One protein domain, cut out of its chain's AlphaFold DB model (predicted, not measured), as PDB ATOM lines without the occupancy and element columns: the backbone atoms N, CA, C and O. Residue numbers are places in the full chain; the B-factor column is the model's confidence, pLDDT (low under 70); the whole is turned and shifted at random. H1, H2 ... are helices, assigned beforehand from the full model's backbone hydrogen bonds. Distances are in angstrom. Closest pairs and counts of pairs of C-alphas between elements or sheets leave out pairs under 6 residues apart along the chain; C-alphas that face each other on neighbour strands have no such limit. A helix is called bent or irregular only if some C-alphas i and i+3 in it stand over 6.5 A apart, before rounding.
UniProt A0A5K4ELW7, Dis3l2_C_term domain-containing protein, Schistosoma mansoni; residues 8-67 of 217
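What this domain is: This is residues 8 to 67 of the 217 residues of the protein "Dis3l2_C_term domain-containing protein" of Schistosoma mansoni (UniProt A0A5K4ELW7). An open, flat hook: the long helix H2 is the shaft, the stretch of residues 23 to 29 makes the bend at one end of it, and the short helix H1 is the point, held away from the shaft. The two helices do not pack on each other, and the space between them is empty. The printed part has 60 residues with two named helices, H1 then H2, and no named strand; the class is all helix. The whole is extended, with a radius of gyration of the C-alphas of 19.2 A, and the C-alphas span 58 by 36 by 9 A.

Where its parts are: The printed part begins at Ile 8, with its C-alpha at (176.513, 219.126, 188.354). H1 is residues 12 to 22, 15.5 A from first to last C-alpha, and begins at C-alpha 12 at (170.365, 219.724, 197.157). H2 is residues 30 to 66, 53.5 A from first to last C-alpha, and ends at C-alpha 66 at (202.871, 190.416, 194.096). Neither helix is bent or irregular.

How they stand to each other: H1 and H2 are apart, with no C-alpha of the one within 8 A of the other. A short link of 7 residues joins them. Residues 10 to 17, of which 12 to 17 belong to H1, stand free. Residues 25 to 32, of which 30 to 32 belong to H2, stand free, and so do residues 34 to 67, of which 34 to 66 belong to H2. In H1 and H2 every O i to N i+4 pair is within hydrogen-bond range.

The domain as a whole: The two C-alphas farthest apart are those of Glu 27 and Gly 67, at 58.2 A. The C-alphas of Ile 8 and Gly 67, the first and last printed residues, are 42.4 A apart. The printed part has no cut and no long link. The mean pLDDT of the printed part is 88.8, and residues 23 to 26 are under 70.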
ATOM      1  N   ILE A   8     175.883 218.725 187.095       78.67
ATOM      2  CA  ILE A   8     176.513 219.126 188.354       78.67
ATOM      3  C   ILE A   8     175.543 220.098 189.030       78.67
ATOM      4  O   ILE A   8     175.379 221.225 188.572       78.67
ATOM      5  N   PHE A   9     174.870 219.645 190.086       83.09
ATOM      6  CA  PHE A   9     173.943 220.475 190.859       83.09
ATOM      7  C   PHE A   9     174.705 221.298 191.900       83.09
ATOM      8  O   PHE A   9     175.587 220.768 192.579       83.09
ATOM      9  N   SER A  10     174.353 222.576 192.046       84.79
ATOM     10  CA  SER A  10     174.962 223.477 193.032       84.79
ATOM     11  C   SER A  10     174.311 223.348 194.411       84.79
ATOM     12  O   SER A  10     174.954 223.589 195.434       84.79
ATOM     13  N   THR A  11     173.050 222.902 194.455       86.82
ATOM     14  CA  THR A  11     172.294 222.700 195.695       86.82
ATOM     15  C   THR A  11     171.552 221.362 195.729       86.82
ATOM     16  O   THR A  11     171.250 220.747 194.704       86.82
ATOM     17  N   ILE A  12     171.217 220.907 196.943       85.70
ATOM     18  CA  ILE A  12     170.365 219.724 197.157       85.70
ATOM     19  C   ILE A  12     168.961 219.945 196.563       85.70
ATOM     20  O   ILE A  12     168.370 218.995 196.055       85.70
ATOM     21  N   ALA A  13     168.453 221.183 196.589       86.72
ATOM     22  CA  ALA A  13     167.145 221.540 196.041       86.72
ATOM     23  C   ALA A  13     167.093 221.359 194.515       86.72
ATOM     24  O   ALA A  13     166.211 220.667 194.019       86.72
ATOM     25  N   GLU A  14     168.093 221.864 193.783       86.87
ATOM     26  CA  GLU A  14     168.192 221.672 192.325       86.87
ATOM     27  C   GLU A  14     168.235 220.188 191.939       86.87
ATOM     28  O   GLU A  14     167.598 219.757 190.977       86.87
ATOM     29  N   LYS A  15     168.968 219.383 192.718       84.22
ATOM     30  CA  LYS A  15     169.039 217.932 192.519       84.22
ATOM     31  C   LYS A  15     167.682 217.263 192.755       84.22
ATOM     32  O   LYS A  15     167.317 216.356 192.009       84.22
ATOM     33  N   ALA A  16     166.948 217.688 193.784       83.04
ATOM     34  CA  ALA A  16     165.617 217.172 194.087       83.04
ATOM     35  C   ALA A  16     164.619 217.503 192.968       83.04
ATOM     36  O   ALA A  16     163.956 216.591 192.479       83.04
ATOM     37  N   ASP A  17     164.580 218.752 192.498       83.99
ATOM     38  CA  ASP A  17     163.699 219.179 191.403       83.99
ATOM     39  C   ASP A  17     163.992 218.424 190.105       83.99
ATOM     40  O   ASP A  17     163.072 218.009 189.400       83.99
ATOM     41  N   TRP A  18     165.267 218.159 189.810       81.54
ATOM     42  CA  TRP A  18     165.630 217.325 188.667       81.54
ATOM     43  C   TRP A  18     165.131 215.883 188.829       81.54
ATOM     44  O   TRP A  18     164.555 215.323 187.893       81.54
ATOM     45  N   TYR A  19     165.263 215.282 190.016       78.78
ATOM     46  CA  TYR A  19     164.662 213.971 190.279       78.78
ATOM     47  C   TYR A  19     163.139 213.995 190.133       78.78
ATOM     48  O   TYR A  19     162.594 213.086 189.522       78.78
ATOM     49  N   LEU A  20     162.457 215.040 190.606       78.40
ATOM     50  CA  LEU A  20     161.021 215.231 190.388       78.40
ATOM     51  C   LEU A  20     160.678 215.371 188.898       78.40
ATOM     52  O   LEU A  20     159.691 214.799 188.454       78.40
ATOM     53  N   SER A  21     161.510 216.053 188.109       78.82
ATOM     54  CA  SER A  21     161.321 216.171 186.655       78.82
ATOM     55  C   SER A  21     161.517 214.847 185.904       78.82
ATOM     56  O   SER A  21     160.973 214.664 184.818       78.82
ATOM     57  N   THR A  22     162.284 213.916 186.486       76.26
ATOM     58  CA  THR A  22     162.449 212.544 185.972       76.26
ATOM     59  C   THR A  22     161.472 211.557 186.603       76.26
ATOM     60  O   THR A  22     161.365 210.423 186.130       76.26
ATOM     61  N   ALA A  23     160.757 211.966 187.654       68.32
ATOM     62  CA  ALA A  23     159.720 211.157 188.256       68.32
ATOM     63  C   ALA A  23     158.593 210.984 187.234       68.32
ATOM     64  O   ALA A  23     158.155 211.928 186.577       68.32
ATOM     65  N   PHE A  24     158.197 209.729 187.064       63.20
ATOM     66  CA  PHE A  24     157.268 209.265 186.046       63.20
ATOM     67  C   PHE A  24     155.933 210.031 186.030       63.20
ATOM     68  O   PHE A  24     155.548 210.621 187.044       63.20
ATOM     69  N   PRO A  25     155.195 210.000 184.901       61.52
ATOM     70  CA  PRO A  25     153.879 210.619 184.826       61.52
ATOM     71  C   PRO A  25     152.969 210.119 185.955       61.52
ATOM     72  O   PRO A  25     153.026 208.960 186.360       61.52
ATOM     73  N   LYS A  26     152.139 211.039 186.457       68.90
ATOM     74  CA  LYS A  26     151.381 210.978 187.721       68.90
ATOM     75  C   LYS A  26     150.468 209.749 187.898       68.90
ATOM     76  O   LYS A  26     149.980 209.525 189.001       68.90
ATOM     77  N   GLU A  27     150.256 208.950 186.857       77.59
ATOM     78  CA  GLU A  27     149.393 207.769 186.868       77.59
ATOM     79  C   GLU A  27     150.096 206.608 186.150       77.59
ATOM     80  O   GLU A  27     150.088 206.530 184.925       77.59
ATOM     81  N   MET A  28     150.724 205.710 186.915       81.04
ATOM     82  CA  MET A  28     151.097 204.381 186.425       81.04
ATOM     83  C   MET A  28     150.110 203.347 186.946       81.04
ATOM     84  O   MET A  28     149.704 203.376 188.111       81.04
ATOM     85  N   THR A  29     149.793 202.373 186.105       90.88
ATOM     86  CA  THR A  29     149.090 201.171 186.534       90.88
ATOM     87  C   THR A  29     149.986 200.330 187.462       90.88
ATOM     88  O   THR A  29     151.216 200.353 187.343       90.88
ATOM     89  N   PRO A  30     149.409 199.519 188.368       92.21
ATOM     90  CA  PRO A  30     150.186 198.598 189.203       92.21
ATOM     91  C   PRO A  30     151.080 197.643 188.397       92.21
ATOM     92  O   PRO A  30     152.144 197.247 188.867       92.21
ATOM     93  N   VAL A  31     150.664 197.298 187.174       93.88
ATOM     94  CA  VAL A  31     151.420 196.431 186.259       93.88
ATOM     95  C   VAL A  31     152.675 197.138 185.742       93.88
ATOM     96  O   VAL A  31     153.754 196.553 185.774       93.88
ATOM     97  N   GLU A  32     152.567 198.400 185.324       91.45
ATOM     98  CA  GLU A  32     153.721 199.201 184.883       91.45
ATOM     99  C   GLU A  32     154.705 199.453 186.032       91.45
ATOM    100  O   GLU A  32     155.917 199.326 185.850       91.45
ATOM    101  N   LEU A  33     154.199 199.728 187.241       90.97
ATOM    102  CA  LEU A  33     155.037 199.874 188.437       90.97
ATOM    103  C   LEU A  33     155.817 198.594 188.750       90.97
ATOM    104  O   LEU A  33     157.006 198.659 189.064       90.97
ATOM    105  N   GLN A  34     155.166 197.434 188.643       93.96
ATOM    106  CA  GLN A  34     155.806 196.140 188.855       93.96
ATOM    107  C   GLN A  34     156.903 195.878 187.812       93.96
ATOM    108  O   GLN A  34     158.023 195.523 188.180       93.96
ATOM    109  N   GLN A  35     156.631 196.138 186.530       94.38
ATOM    110  CA  GLN A  35     157.634 196.024 185.462       94.38
ATOM    111  C   GLN A  35     158.835 196.943 185.714       94.38
ATOM    112  O   GLN A  35     159.992 196.538 185.573       94.38
ATOM    113  N   GLN A  36     158.585 198.180 186.144       90.96
ATOM    114  CA  GLN A  36     159.649 199.119 186.470       90.96
ATOM    115  C   GLN A  36     160.475 198.646 187.677       90.96
ATOM    116  O   GLN A  36     161.706 198.733 187.653       90.96
ATOM    117  N   ALA A  37     159.826 198.107 188.712       94.17
ATOM    118  CA  ALA A  37     160.500 197.532 189.872       94.17
ATOM    119  C   ALA A  37     161.395 196.345 189.480       94.17
ATOM    120  O   ALA A  37     162.530 196.248 189.951       94.17
ATOM    121  N   GLU A  38     160.937 195.482 188.573       97.28
ATOM    122  CA  GLU A  38     161.720 194.368 188.026       97.28
ATOM    123  C   GLU A  38     162.957 194.852 187.268       97.28
ATOM    124  O   GLU A  38     164.064 194.365 187.517       97.28
ATOM    125  N   VAL A  39     162.811 195.867 186.409       95.78
ATOM    126  CA  VAL A  39     163.941 196.486 185.698       95.78
ATOM    127  C   VAL A  39     164.944 197.093 186.684       95.78
ATOM    128  O   VAL A  39     166.154 196.915 186.524       95.78
ATOM    129  N   CYS A  40     164.473 197.788 187.721       95.65
ATOM    130  CA  CYS A  40     165.327 198.361 188.762       95.65
ATOM    131  C   CYS A  40     166.076 197.282 189.556       95.65
ATOM    132  O   CYS A  40     167.285 197.407 189.763       95.65
ATOM    133  N   ASN A  41     165.389 196.213 189.960       97.87
ATOM    134  CA  ASN A  41     165.986 195.091 190.681       97.87
ATOM    135  C   ASN A  41     167.038 194.375 189.830       97.87
ATOM    136  O   ASN A  41     168.137 194.109 190.319       97.87
ATOM    137  N   SER A  42     166.737 194.143 188.550       97.44
ATOM    138  CA  SER A  42     167.670 193.559 187.587       97.44
ATOM    139  C   SER A  42     168.925 194.422 187.435       97.44
ATOM    140  O   SER A  42     170.030 193.946 187.676       97.44
ATOM    141  N   LYS A  43     168.775 195.731 187.179       97.49
ATOM    142  CA  LYS A  43     169.915 196.662 187.072       97.49
ATOM    143  C   LYS A  43     170.745 196.733 188.353       97.49
ATOM    144  O   LYS A  43     171.971 196.774 188.278       97.49
ATOM    145  N   LYS A  44     170.098 196.738 189.523       97.79
ATOM    146  CA  LYS A  44     170.779 196.741 190.827       97.79
ATOM    147  C   LYS A  44     171.604 195.471 191.024       97.79
ATOM    148  O   LYS A  44     172.748 195.555 191.467       97.79
ATOM    149  N   LEU A  45     171.039 194.315 190.683       97.12
ATOM    150  CA  LEU A  45     171.730 193.034 190.746       97.12
ATOM    151  C   LEU A  45     172.899 192.987 189.754       97.12
ATOM    152  O   LEU A  45     174.008 192.659 190.162       97.12
ATOM    153  N   SER A  46     172.701 193.402 188.498       97.72
ATOM    154  CA  SER A  46     173.774 193.475 187.496       97.72
ATOM    155  C   SER A  46     174.920 194.390 187.931       97.72
ATOM    156  O   SER A  46     176.080 194.016 187.796       97.72
ATOM    157  N   ALA A  47     174.614 195.570 188.478       97.94
ATOM    158  CA  ALA A  47     175.630 196.502 188.963       97.94
ATOM    159  C   ALA A  47     176.421 195.928 190.148       97.94
ATOM    160  O   ALA A  47     177.641 196.070 190.197       97.94
ATOM    161  N   ARG A  48     175.741 195.242 191.075       95.94
ATOM    162  CA  ARG A  48     176.390 194.556 192.196       95.94
ATOM    163  C   ARG A  48     177.330 193.453 191.706       95.94
ATOM    164  O   ARG A  48     178.483 193.445 192.116       95.94
ATOM    165  N   LEU A  49     176.858 192.579 190.817       94.74
ATOM    166  CA  LEU A  49     177.668 191.489 190.264       94.74
ATOM    167  C   LEU A  49     178.881 192.016 189.490       94.74
ATOM    168  O   LEU A  49     179.975 191.496 189.647       94.74
ATOM    169  N   ALA A  50     178.720 193.087 188.708       96.08
ATOM    170  CA  ALA A  50     179.844 193.730 188.029       96.08
ATOM    171  C   ALA A  50     180.874 194.305 189.022       96.08
ATOM    172  O   ALA A  50     182.079 194.230 188.783       96.08
ATOM    173  N   GLY A  51     180.411 194.859 190.148       94.30
ATOM    174  CA  GLY A  51     181.279 195.317 191.234       94.30
ATOM    175  C   GLY A  51     182.048 194.172 191.897       94.30
ATOM    176  O   GLY A  51     183.252 194.289 192.101       94.30
ATOM    177  N   GLU A  52     181.374 193.056 192.179       91.21
ATOM    178  CA  GLU A  52     181.993 191.857 192.764       91.21
ATOM    179  C   GLU A  52     183.030 191.240 191.801       91.21
ATOM    180  O   GLU A  52     184.170 191.000 192.199       91.21
ATOM    181  N   GLU A  53     182.687 191.087 190.519       91.34
ATOM    182  CA  GLU A  53     183.570 190.509 189.495       91.34
ATOM    183  C   GLU A  53     184.799 191.389 189.209       91.34
ATOM    184  O   GLU A  53     185.917 190.893 189.064       91.34
ATOM    185  N   SER A  54     184.627 192.714 189.148       93.14
ATOM    186  CA  SER A  54     185.750 193.634 188.921       93.14
ATOM    187  C   SER A  54     186.711 193.697 190.112       93.14
ATOM    188  O   SER A  54     187.925 193.765 189.910       93.14
ATOM    189  N   ALA A  55     186.191 193.623 191.342       90.88
ATOM    190  CA  ALA A  55     187.006 193.519 192.549       90.88
ATOM    191  C   ALA A  55     187.799 192.205 192.589       90.88
ATOM    192  O   ALA A  55     188.992 192.219 192.904       90.88
ATOM    193  N   GLU A  56     187.174 191.083 192.216       91.03
ATOM    194  CA  GLU A  56     187.871 189.804 192.096       91.03
ATOM    195  C   GLU A  56     188.972 189.859 191.030       91.03
ATOM    196  O   GLU A  56     190.112 189.498 191.321       91.03
ATOM    197  N   LEU A  57     188.670 190.355 189.825       92.24
ATOM    198  CA  LEU A  57     189.648 190.482 188.743       92.24
ATOM    199  C   LEU A  57     190.864 191.313 189.169       92.24
ATOM    200  O   LEU A  57     192.004 190.910 188.933       92.24
ATOM    201  N   PHE A  58     190.629 192.459 189.814       92.40
ATOM    202  CA  PHE A  58     191.702 193.289 190.353       92.40
ATOM    203  C   PHE A  58     192.560 192.507 191.350       92.40
ATOM    204  O   PHE A  58     193.787 192.530 191.259       92.40
ATOM    205  N   PHE A  59     191.927 191.784 192.274       91.83
ATOM    206  CA  PHE A  59     192.638 191.025 193.295       91.83
ATOM    207  C   PHE A  59     193.451 189.865 192.704       91.83
ATOM    208  O   PHE A  59     194.590 189.655 193.109       91.83
ATOM    209  N   VAL A  60     192.927 189.161 191.696       93.14
ATOM    210  CA  VAL A  60     193.676 188.129 190.959       93.14
ATOM    211  C   VAL A  60     194.944 188.718 190.344       93.14
ATOM    212  O   VAL A  60     196.027 188.155 190.501       93.14
ATOM    213  N   LEU A  61     194.821 189.843 189.633       92.82
ATOM    214  CA  LEU A  61     195.964 190.505 189.003       92.82
ATOM    215  C   LEU A  61     196.963 190.994 190.054       92.82
ATOM    216  O   LEU A  61     198.164 190.815 189.883       92.82
ATOM    217  N   PHE A  62     196.479 191.529 191.174       93.16
ATOM    218  CA  PHE A  62     197.325 191.920 192.295       93.16
ATOM    219  C   PHE A  62     198.140 190.740 192.845       93.16
ATOM    220  O   PHE A  62     199.354 190.864 192.993       93.16
ATOM    221  N   VAL A  63     197.517 189.582 193.093       93.70
ATOM    222  CA  VAL A  63     198.218 188.370 193.569       93.70
ATOM    223  C   VAL A  63     199.189 187.849 192.506       93.70
ATOM    224  O   VAL A  63     200.273 187.376 192.832       93.70
ATOM    225  N   LYS A  64     198.842 187.957 191.219       93.08
ATOM    226  CA  LYS A  64     199.733 187.561 190.120       93.08
ATOM    227  C   LYS A  64     201.029 188.380 190.108       93.08
ATOM    228  O   LYS A  64     202.092 187.800 189.919       93.08
ATOM    229  N   GLU A  65     200.939 189.692 190.318       94.29
ATOM    230  CA  GLU A  65     202.097 190.600 190.310       94.29
ATOM    231  C   GLU A  65     202.896 190.565 191.623       94.29
ATOM    232  O   GLU A  65     204.121 190.661 191.609       94.29
ATOM    233  N   THR A  66     202.221 190.425 192.769       94.67
ATOM    234  CA  THR A  66     202.871 190.416 194.096       94.67
ATOM    235  C   THR A  66     203.347 189.034 194.541       94.67
ATOM    236  O   THR A  66     204.216 188.933 195.407       94.67
ATOM    237  N   GLY A  67     202.824 187.975 193.926       94.51
ATOM    238  CA  GLY A  67     203.052 186.594 194.322       94.51
ATOM    239  C   GLY A  67     202.036 186.090 195.356       94.51
ATOM    240  O   GLY A  67     201.190 186.841 195.846       94.51
TER     241      GLY A  67